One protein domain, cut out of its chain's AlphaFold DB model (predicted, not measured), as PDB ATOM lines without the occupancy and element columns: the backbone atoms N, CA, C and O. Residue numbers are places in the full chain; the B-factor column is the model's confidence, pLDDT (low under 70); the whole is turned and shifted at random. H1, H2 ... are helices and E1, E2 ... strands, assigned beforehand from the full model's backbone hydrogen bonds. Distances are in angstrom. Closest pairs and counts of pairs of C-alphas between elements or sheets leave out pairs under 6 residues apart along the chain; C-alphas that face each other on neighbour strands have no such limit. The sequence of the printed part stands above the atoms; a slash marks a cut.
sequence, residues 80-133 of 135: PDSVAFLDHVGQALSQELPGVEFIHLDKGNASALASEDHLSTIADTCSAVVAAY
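What this domain is: This is residues 80 to 133 of the 135 residues of an uncharacterized protein of Ilumatobacter sp (UniProt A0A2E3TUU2). Two helices, H1 and H2, point the same way in a flat layout; strand E1 runs back between them, and strand E2 crosses over E1 without pairing with it. The 54 printed residues include, in order, H1, E1, H2, E2: mixed, helices and strands. The whole is only just compact, close to loose: radius of gyration of the C-alphas 11.9 A, spans 33 by 28 by 12 A.

How they stand to each other: Start at H1, residues 82 to 96; its closest C-alpha pair with E1, residues 101 to 106, is Gly 90 and Phe 102, 6.8 A. H2, residues 116 to 125, is apart from H1; its His 118 has its C-alpha 7.2 A from that of Leu 105, the closest to E1. E2, residues 128 to 132, is near E1; its closest C-alphas to H1 are Ala 132 and Ser 82, 6.1 A. In H1 and H2 every O i to N i+4 pair is within hydrogen-bond range.

Where its parts are: Find C-alpha 82 at (-19.739, 36.473, -17.008); H1 runs 21.2 A, E1 16.8 A, H2 13.8 A, and E2 13.4 A to C-alpha 132 at (-14.965, 33.336, -14.901).

The domain as a whole: The farthest C-alphas, Pro 98 and Ser 111, are 34.4 A apart. The printed part has no cut or long link; no printed residue is under 70 in pLDDT.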
ATOM      1  N   PRO A  80     -23.492  33.684 -20.080       89.12
ATOM      2  CA  PRO A  80     -24.336  34.808 -19.685       89.12
ATOM      3  C   PRO A  80     -23.847  35.428 -18.376       89.12
ATOM      4  O   PRO A  80     -23.420  34.716 -17.469       89.12
ATOM      5  N   ASP A  81     -23.858  36.755 -18.322       90.19
ATOM      6  CA  ASP A  81     -23.452  37.566 -17.170       90.19
ATOM      7  C   ASP A  81     -21.988  37.433 -16.722       90.19
ATOM      8  O   ASP A  81     -21.579  38.130 -15.797       90.19
ATOM      9  N   SER A  82     -21.154  36.624 -17.388       92.00
ATOM     10  CA  SER A  82     -19.739  36.473 -17.008       92.00
ATOM     11  C   SER A  82     -18.955  37.789 -17.093       92.00
ATOM     12  O   SER A  82     -18.117  38.048 -16.233       92.00
ATOM     13  N   VAL A  83     -19.279  38.646 -18.066       93.94
ATOM     14  CA  VAL A  83     -18.730  40.008 -18.175       93.94
ATOM     15  C   VAL A  83     -19.210  40.880 -17.016       93.94
ATOM     16  O   VAL A  83     -18.390  41.382 -16.258       93.94
ATOM     17  N   ALA A  84     -20.525  40.982 -16.802       94.25
ATOM     18  CA  ALA A  84     -21.093  41.818 -15.741       94.25
ATOM     19  C   ALA A  84     -20.609  41.402 -14.339       94.25
ATOM     20  O   ALA A  84     -20.342  42.249 -13.485       94.25
ATOM     21  N   PHE A  85     -20.468  40.095 -14.106       94.06
ATOM     22  CA  PHE A  85     -19.875  39.547 -12.893       94.06
ATOM     23  C   PHE A  85     -18.430  40.022 -12.717       94.06
ATOM     24  O   PHE A  85     -18.074  40.516 -11.647       94.06
ATOM     25  N   LEU A  86     -17.609  39.904 -13.763       96.44
ATOM     26  CA  LEU A  86     -16.217  40.333 -13.715       96.44
ATOM     27  C   LEU A  86     -16.073  41.848 -13.571       96.44
ATOM     28  O   LEU A  86     -15.183  42.270 -12.843       96.44
ATOM     29  N   ASP A  87     -16.980  42.647 -14.133       96.25
ATOM     30  CA  ASP A  87     -17.004  44.095 -13.911       96.25
ATOM     31  C   ASP A  87     -17.184  44.417 -12.418       96.25
ATOM     32  O   ASP A  87     -16.488  45.266 -11.858       96.25
ATOM     33  N   HIS A  88     -18.094  43.709 -11.738       96.75
ATOM     34  CA  HIS A  88     -18.337  43.903 -10.304       96.75
ATOM     35  C   HIS A  88     -17.145  43.439  -9.462       96.75
ATOM     36  O   HIS A  88     -16.767  44.107  -8.497       96.75
ATOM     37  N   VAL A  89     -16.533  42.312  -9.836       95.81
ATOM     38  CA  VAL A  89     -15.301  41.829  -9.202       95.81
ATOM     39  C   VAL A  89     -14.175  42.844  -9.389       95.81
ATOM     40  O   VAL A  89     -13.512  43.184  -8.414       95.81
ATOM     41  N   GLY A  90     -13.997  43.378 -10.597       96.62
ATOM     42  CA  GLY A  90     -13.009  44.406 -10.904       96.62
ATOM     43  C   GLY A  90     -13.198  45.652 -10.046       96.62
ATOM     44  O   GLY A  90     -12.257  46.082  -9.389       96.62
ATOM     45  N   GLN A  91     -14.425  46.172  -9.951       96.69
ATOM     46  CA  GLN A  91     -14.731  47.331  -9.104       96.69
ATOM     47  C   GLN A  91     -14.389  47.098  -7.630       96.69
ATOM     48  O   GLN A  91     -13.819  47.981  -6.988       96.69
ATOM     49  N   ALA A  92     -14.727  45.926  -7.091       96.75
ATOM     50  CA  ALA A  92     -14.395  45.582  -5.715       96.75
ATOM     51  C   ALA A  92     -12.875  45.458  -5.518       96.75
ATOM     52  O   ALA A  92     -12.330  45.988  -4.552       96.75
ATOM     53  N   LEU A  93     -12.171  44.812  -6.452       94.81
ATOM     54  CA  LEU A  93     -10.721  44.636  -6.374       94.81
ATOM     55  C   LEU A  93      -9.964  45.959  -6.506       94.81
ATOM     56  O   LEU A  93      -9.002  46.160  -5.775       94.81
ATOM     57  N   SER A  94     -10.408  46.883  -7.359       94.81
ATOM     58  CA  SER A  94      -9.792  48.210  -7.490       94.81
ATOM     59  C   SER A  94      -9.863  49.040  -6.204       94.81
ATOM     60  O   SER A  94      -9.016  49.903  -5.990       94.81
ATOM     61  N   GLN A  95     -10.857  48.800  -5.342       96.00
ATOM     62  CA  GLN A  95     -10.955  49.466  -4.037       96.00
ATOM     63  C   GLN A  95      -9.956  48.893  -3.022       96.00
ATOM     64  O   GLN A  95      -9.411  49.642  -2.214       96.00
ATOM     65  N   GLU A  96      -9.703  47.586  -3.079       94.81
ATOM     66  CA  GLU A  96      -8.805  46.879  -2.156       94.81
ATOM     67  C   GLU A  96      -7.332  46.908  -2.603       94.81
ATOM     68  O   GLU A  96      -6.427  46.809  -1.775       94.81
ATOM     69  N   LEU A  97      -7.083  47.052  -3.907       95.06
ATOM     70  CA  LEU A  97      -5.761  47.016  -4.537       95.06
ATOM     71  C   LEU A  97      -5.495  48.321  -5.307       95.06
ATOM     72  O   LEU A  97      -5.469  48.322  -6.541       95.06
ATOM     73  N   PRO A  98      -5.311  49.454  -4.603       93.75
ATOM     74  CA  PRO A  98      -5.005  50.716  -5.261       93.75
ATOM     75  C   PRO A  98      -3.699  50.600  -6.054       93.75
ATOM     76  O   PRO A  98      -2.710  50.060  -5.564       93.75
ATOM     77  N   GLY A  99      -3.708  51.109  -7.287       94.00
ATOM     78  CA  GLY A  99      -2.553  51.100  -8.185       94.00
ATOM     79  C   GLY A  99      -2.344  49.802  -8.969       94.00
ATOM     80  O   GLY A  99      -1.402  49.747  -9.752       94.00
ATOM     81  N   VAL A 100      -3.186  48.780  -8.791       97.50
ATOM     82  CA  VAL A 100      -3.263  47.636  -9.716       97.50
ATOM     83  C   VAL A 100      -4.214  47.984 -10.859       97.50
ATOM     84  O   VAL A 100      -5.320  48.476 -10.628       97.50
ATOM     85  N   GLU A 101      -3.793  47.697 -12.086       97.50
ATOM     86  CA  GLU A 101      -4.588  47.899 -13.294       97.50
ATOM     87  C   GLU A 101      -5.376  46.635 -13.653       97.50
ATOM     88  O   GLU A 101      -4.917  45.510 -13.448       97.50
ATOM     89  N   PHE A 102      -6.569  46.810 -14.225       97.19
ATOM     90  CA  PHE A 102      -7.444  45.700 -14.608       97.19
ATOM     91  C   PHE A 102      -7.814  45.792 -16.086       97.19
ATOM     92  O   PHE A 102      -8.416  46.775 -16.521       97.19
ATOM     93  N   ILE A 103      -7.507  44.743 -16.851       97.06
ATOM     94  CA  ILE A 103      -7.928  44.628 -18.253       97.06
ATOM     95  C   ILE A 103      -9.045  43.601 -18.384       97.06
ATOM     96  O   ILE A 103      -9.014  42.555 -17.740       97.06
ATOM     97  N   HIS A 104     -10.025  43.888 -19.234       96.06
ATOM     98  CA  HIS A 104     -11.141  42.982 -19.486       96.06
ATOM     99  C   HIS A 104     -10.916  42.266 -20.809       96.06
ATOM    100  O   HIS A 104     -10.678  42.898 -21.838       96.06
ATOM    101  N   LEU A 105     -11.001  40.942 -20.768       95.12
ATOM    102  CA  LEU A 105     -10.926  40.085 -21.939       95.12
ATOM    103  C   LEU A 105     -12.215  39.275 -22.006       95.12
ATOM    104  O   LEU A 105     -12.638  38.702 -21.004       95.12
ATOM    105  N   ASP A 106     -12.826  39.208 -23.183       93.19
ATOM    106  CA  ASP A 106     -14.021  38.402 -23.405       93.19
ATOM    107  C   ASP A 106     -13.768  37.390 -24.514       93.19
ATOM    108  O   ASP A 106     -13.476  37.734 -25.660       93.19
ATOM    109  N   LYS A 107     -13.892  36.109 -24.167       91.56
ATOM    110  CA  LYS A 107     -13.813  35.020 -25.137       91.56
ATOM    111  C   LYS A 107     -15.009  35.006 -26.091       91.56
ATOM    112  O   LYS A 107     -14.909  34.429 -27.172       91.56
ATOM    113  N   GLY A 108     -16.147  35.568 -25.689       88.00
ATOM    114  CA  GLY A 108     -17.376  35.690 -26.476       88.00
ATOM    115  C   GLY A 108     -18.138  34.379 -26.708       88.00
ATOM    116  O   GLY A 108     -19.320  34.404 -27.035       88.00
ATOM    117  N   ASN A 109     -17.499  33.219 -26.534       84.75
ATOM    118  CA  ASN A 109     -18.126  31.913 -26.720       84.75
ATOM    119  C   ASN A 109     -17.585  30.890 -25.719       84.75
ATOM    120  O   ASN A 109     -16.433  30.470 -25.832       84.75
ATOM    121  N   ALA A 110     -18.432  30.427 -24.797       83.12
ATOM    122  CA  ALA A 110     -18.102  29.423 -23.782       83.12
ATOM    123  C   ALA A 110     -17.529  28.113 -24.347       83.12
ATOM    124  O   ALA A 110     -16.650  27.519 -23.725       83.12
ATOM    125  N   SER A 111     -17.971  27.701 -25.536       85.00
ATOM    126  CA  SER A 111     -17.575  26.442 -26.175       85.00
ATOM    127  C   SER A 111     -16.279  26.540 -26.983       85.00
ATOM    128  O   SER A 111     -15.727  25.516 -27.377       85.00
ATOM    129  N   ALA A 112     -15.799  27.753 -27.267       84.94
ATOM    130  CA  ALA A 112     -14.531  27.963 -27.955       84.94
ATOM    131  C   ALA A 112     -13.356  27.926 -26.968       84.94
ATOM    132  O   ALA A 112     -13.505  28.273 -25.795       84.94
ATOM    133  N   LEU A 113     -12.171  27.544 -27.442       89.19
ATOM    134  CA  LEU A 113     -10.934  27.761 -26.691       89.19
ATOM    135  C   LEU A 113     -10.585  29.255 -26.669       89.19
ATOM    136  O   LEU A 113     -11.035  30.017 -27.526       89.19
ATOM    137  N   ALA A 114      -9.793  29.677 -25.680       90.50
ATOM    138  CA  ALA A 114      -9.204  31.013 -25.697       90.50
ATOM    139  C   ALA A 114      -8.335  31.175 -26.954       90.50
ATOM    140  O   ALA A 114      -7.618  30.245 -27.326       90.50
ATOM    141  N   SER A 115      -8.430  32.328 -27.619       92.38
ATOM    142  CA  SER A 115      -7.592  32.631 -28.777       92.38
ATOM    143  C   SER A 115      -6.134  32.811 -28.357       92.38
ATOM    144  O   SER A 115      -5.846  33.178 -27.216       92.38
ATOM    145  N   GLU A 116      -5.218  32.606 -29.302       93.56
ATOM    146  CA  GLU A 116      -3.791  32.870 -29.089       93.56
ATOM    147  C   GLU A 116      -3.544  34.332 -28.680       93.56
ATOM    148  O   GLU A 116      -2.710  34.610 -27.823       93.56
ATOM    149  N   ASP A 117      -4.335  35.266 -29.212       93.31
ATOM    150  CA  ASP A 117      -4.260  36.684 -28.854       93.31
ATOM    151  C   ASP A 117      -4.628  36.927 -27.380       93.31
ATOM    152  O   ASP A 117      -3.984  37.725 -26.702       93.31
ATOM    153  N   HIS A 118      -5.625  36.213 -26.840       93.69
ATOM    154  CA  HIS A 118      -5.947  36.298 -25.412       93.69
ATOM    155  C   HIS A 118      -4.813  35.739 -24.556       93.69
ATOM    156  O   HIS A 118      -4.436  36.350 -23.560       93.69
ATOM    157  N   LEU A 119      -4.268  34.583 -24.942       94.50
ATOM    158  CA  LEU A 119      -3.205  33.925 -24.186       94.50
ATOM    159  C   LEU A 119      -1.914  34.746 -24.187       94.50
ATOM    160  O   LEU A 119      -1.331  34.938 -23.123       94.50
ATOM    161  N   SER A 120      -1.512  35.268 -25.345       95.44
ATOM    162  CA  SER A 120      -0.338  36.137 -25.477       95.44
ATOM    163  C   SER A 120      -0.520  37.443 -24.710       95.44
ATOM    164  O   SER A 120       0.340  37.794 -23.911       95.44
ATOM    165  N   THR A 121      -1.680  38.101 -24.823       94.50
ATOM    166  CA  THR A 121      -1.979  39.309 -24.035       94.50
ATOM    167  C   THR A 121      -1.828  39.049 -22.537       94.50
ATOM    168  O   THR A 121      -1.146  39.807 -21.848       94.50
ATOM    169  N   ILE A 122      -2.420  37.966 -22.020       95.31
ATOM    170  CA  ILE A 122      -2.325  37.626 -20.594       95.31
ATOM    171  C   ILE A 122      -0.873  37.320 -20.207       95.31
ATOM    172  O   ILE A 122      -0.399  37.833 -19.199       95.31
ATOM    173  N   ALA A 123      -0.163  36.510 -20.995       95.50
ATOM    174  CA  ALA A 123       1.201  36.095 -20.678       95.50
ATOM    175  C   ALA A 123       2.213  37.252 -20.722       95.50
ATOM    176  O   ALA A 123       3.127  37.290 -19.901       95.50
ATOM    177  N   ASP A 124       2.042  38.186 -21.658       95.94
ATOM    178  CA  ASP A 124       3.008  39.256 -21.908       95.94
ATOM    179  C   ASP A 124       2.777  40.483 -21.022       95.94
ATOM    180  O   ASP A 124       3.720  41.220 -20.730       95.94
ATOM    181  N   THR A 125       1.528  40.730 -20.613       95.19
ATOM    182  CA  THR A 125       1.149  42.003 -19.976       95.19
ATOM    183  C   THR A 125       0.607  41.867 -18.561       95.19
ATOM    184  O   THR A 125       0.595  42.857 -17.836       95.19
ATOM    185  N   CYS A 126       0.161  40.678 -18.145       96.56
ATOM    186  CA  CYS A 126      -0.535  40.505 -16.873       96.56
ATOM    187  C   CYS A 126       0.288  39.709 -15.857       96.56
ATOM    188  O   CYS A 126       0.885  38.678 -16.160       96.56
ATOM    189  N   SER A 127       0.228  40.151 -14.605       95.75
ATOM    190  CA  SER A 127       0.825  39.470 -13.453       95.75
ATOM    191  C   SER A 127      -0.088  38.360 -12.915       95.75
ATOM    192  O   SER A 127       0.383  37.412 -12.286       95.75
ATOM    193  N   ALA A 128      -1.400  38.458 -13.157       95.31
ATOM    194  CA  ALA A 128      -2.387  37.452 -12.772       95.31
ATOM    195  C   ALA A 128      -3.640  37.490 -13.662       95.31
ATOM    196  O   ALA A 128      -3.882  38.454 -14.391       95.31
ATOM    197  N   VAL A 129      -4.472  36.450 -13.554       94.75
ATOM    198  CA  VAL A 129      -5.779  36.368 -14.216       94.75
ATOM    199  C   VAL A 129      -6.856  35.902 -13.236       94.75
ATOM    200  O   VAL A 129      -6.667  34.934 -12.499       94.75
ATOM    201  N   VAL A 130      -8.003  36.578 -13.254       94.44
ATOM    202  CA  VAL A 130      -9.258  36.120 -12.654       94.44
ATOM    203  C   VAL A 130     -10.157  35.669 -13.792       94.44
ATOM    204  O   VAL A 130     -10.563  36.462 -14.640       94.44
ATOM    205  N   ALA A 131     -10.446  34.376 -13.826       92.81
ATOM    206  CA  ALA A 131     -11.141  33.758 -14.939       92.81
ATOM    207  C   ALA A 131     -12.537  33.299 -14.494       92.81
ATOM    208  O   ALA A 131     -12.665  32.511 -13.556       92.81
ATOM    209  N   ALA A 132     -13.588  33.753 -15.179       91.31
ATOM    210  CA  ALA A 132     -14.965  33.336 -14.901       91.31
ATOM    211  C   ALA A 132     -15.307  32.041 -15.660       91.31
ATOM    212  O   ALA A 132     -16.133  32.030 -16.573       91.31
ATOM    213  N   TYR A 133     -14.624  30.947 -15.303       78.75
ATOM    214  CA  TYR A 133     -14.851  29.608 -15.851       78.75
ATOM    215  C   TYR A 133     -15.715  28.809 -14.878       78.75
ATOM    216  O   TYR A 133     -15.228  28.230 -13.911       78.75
TER     217      TYR A 133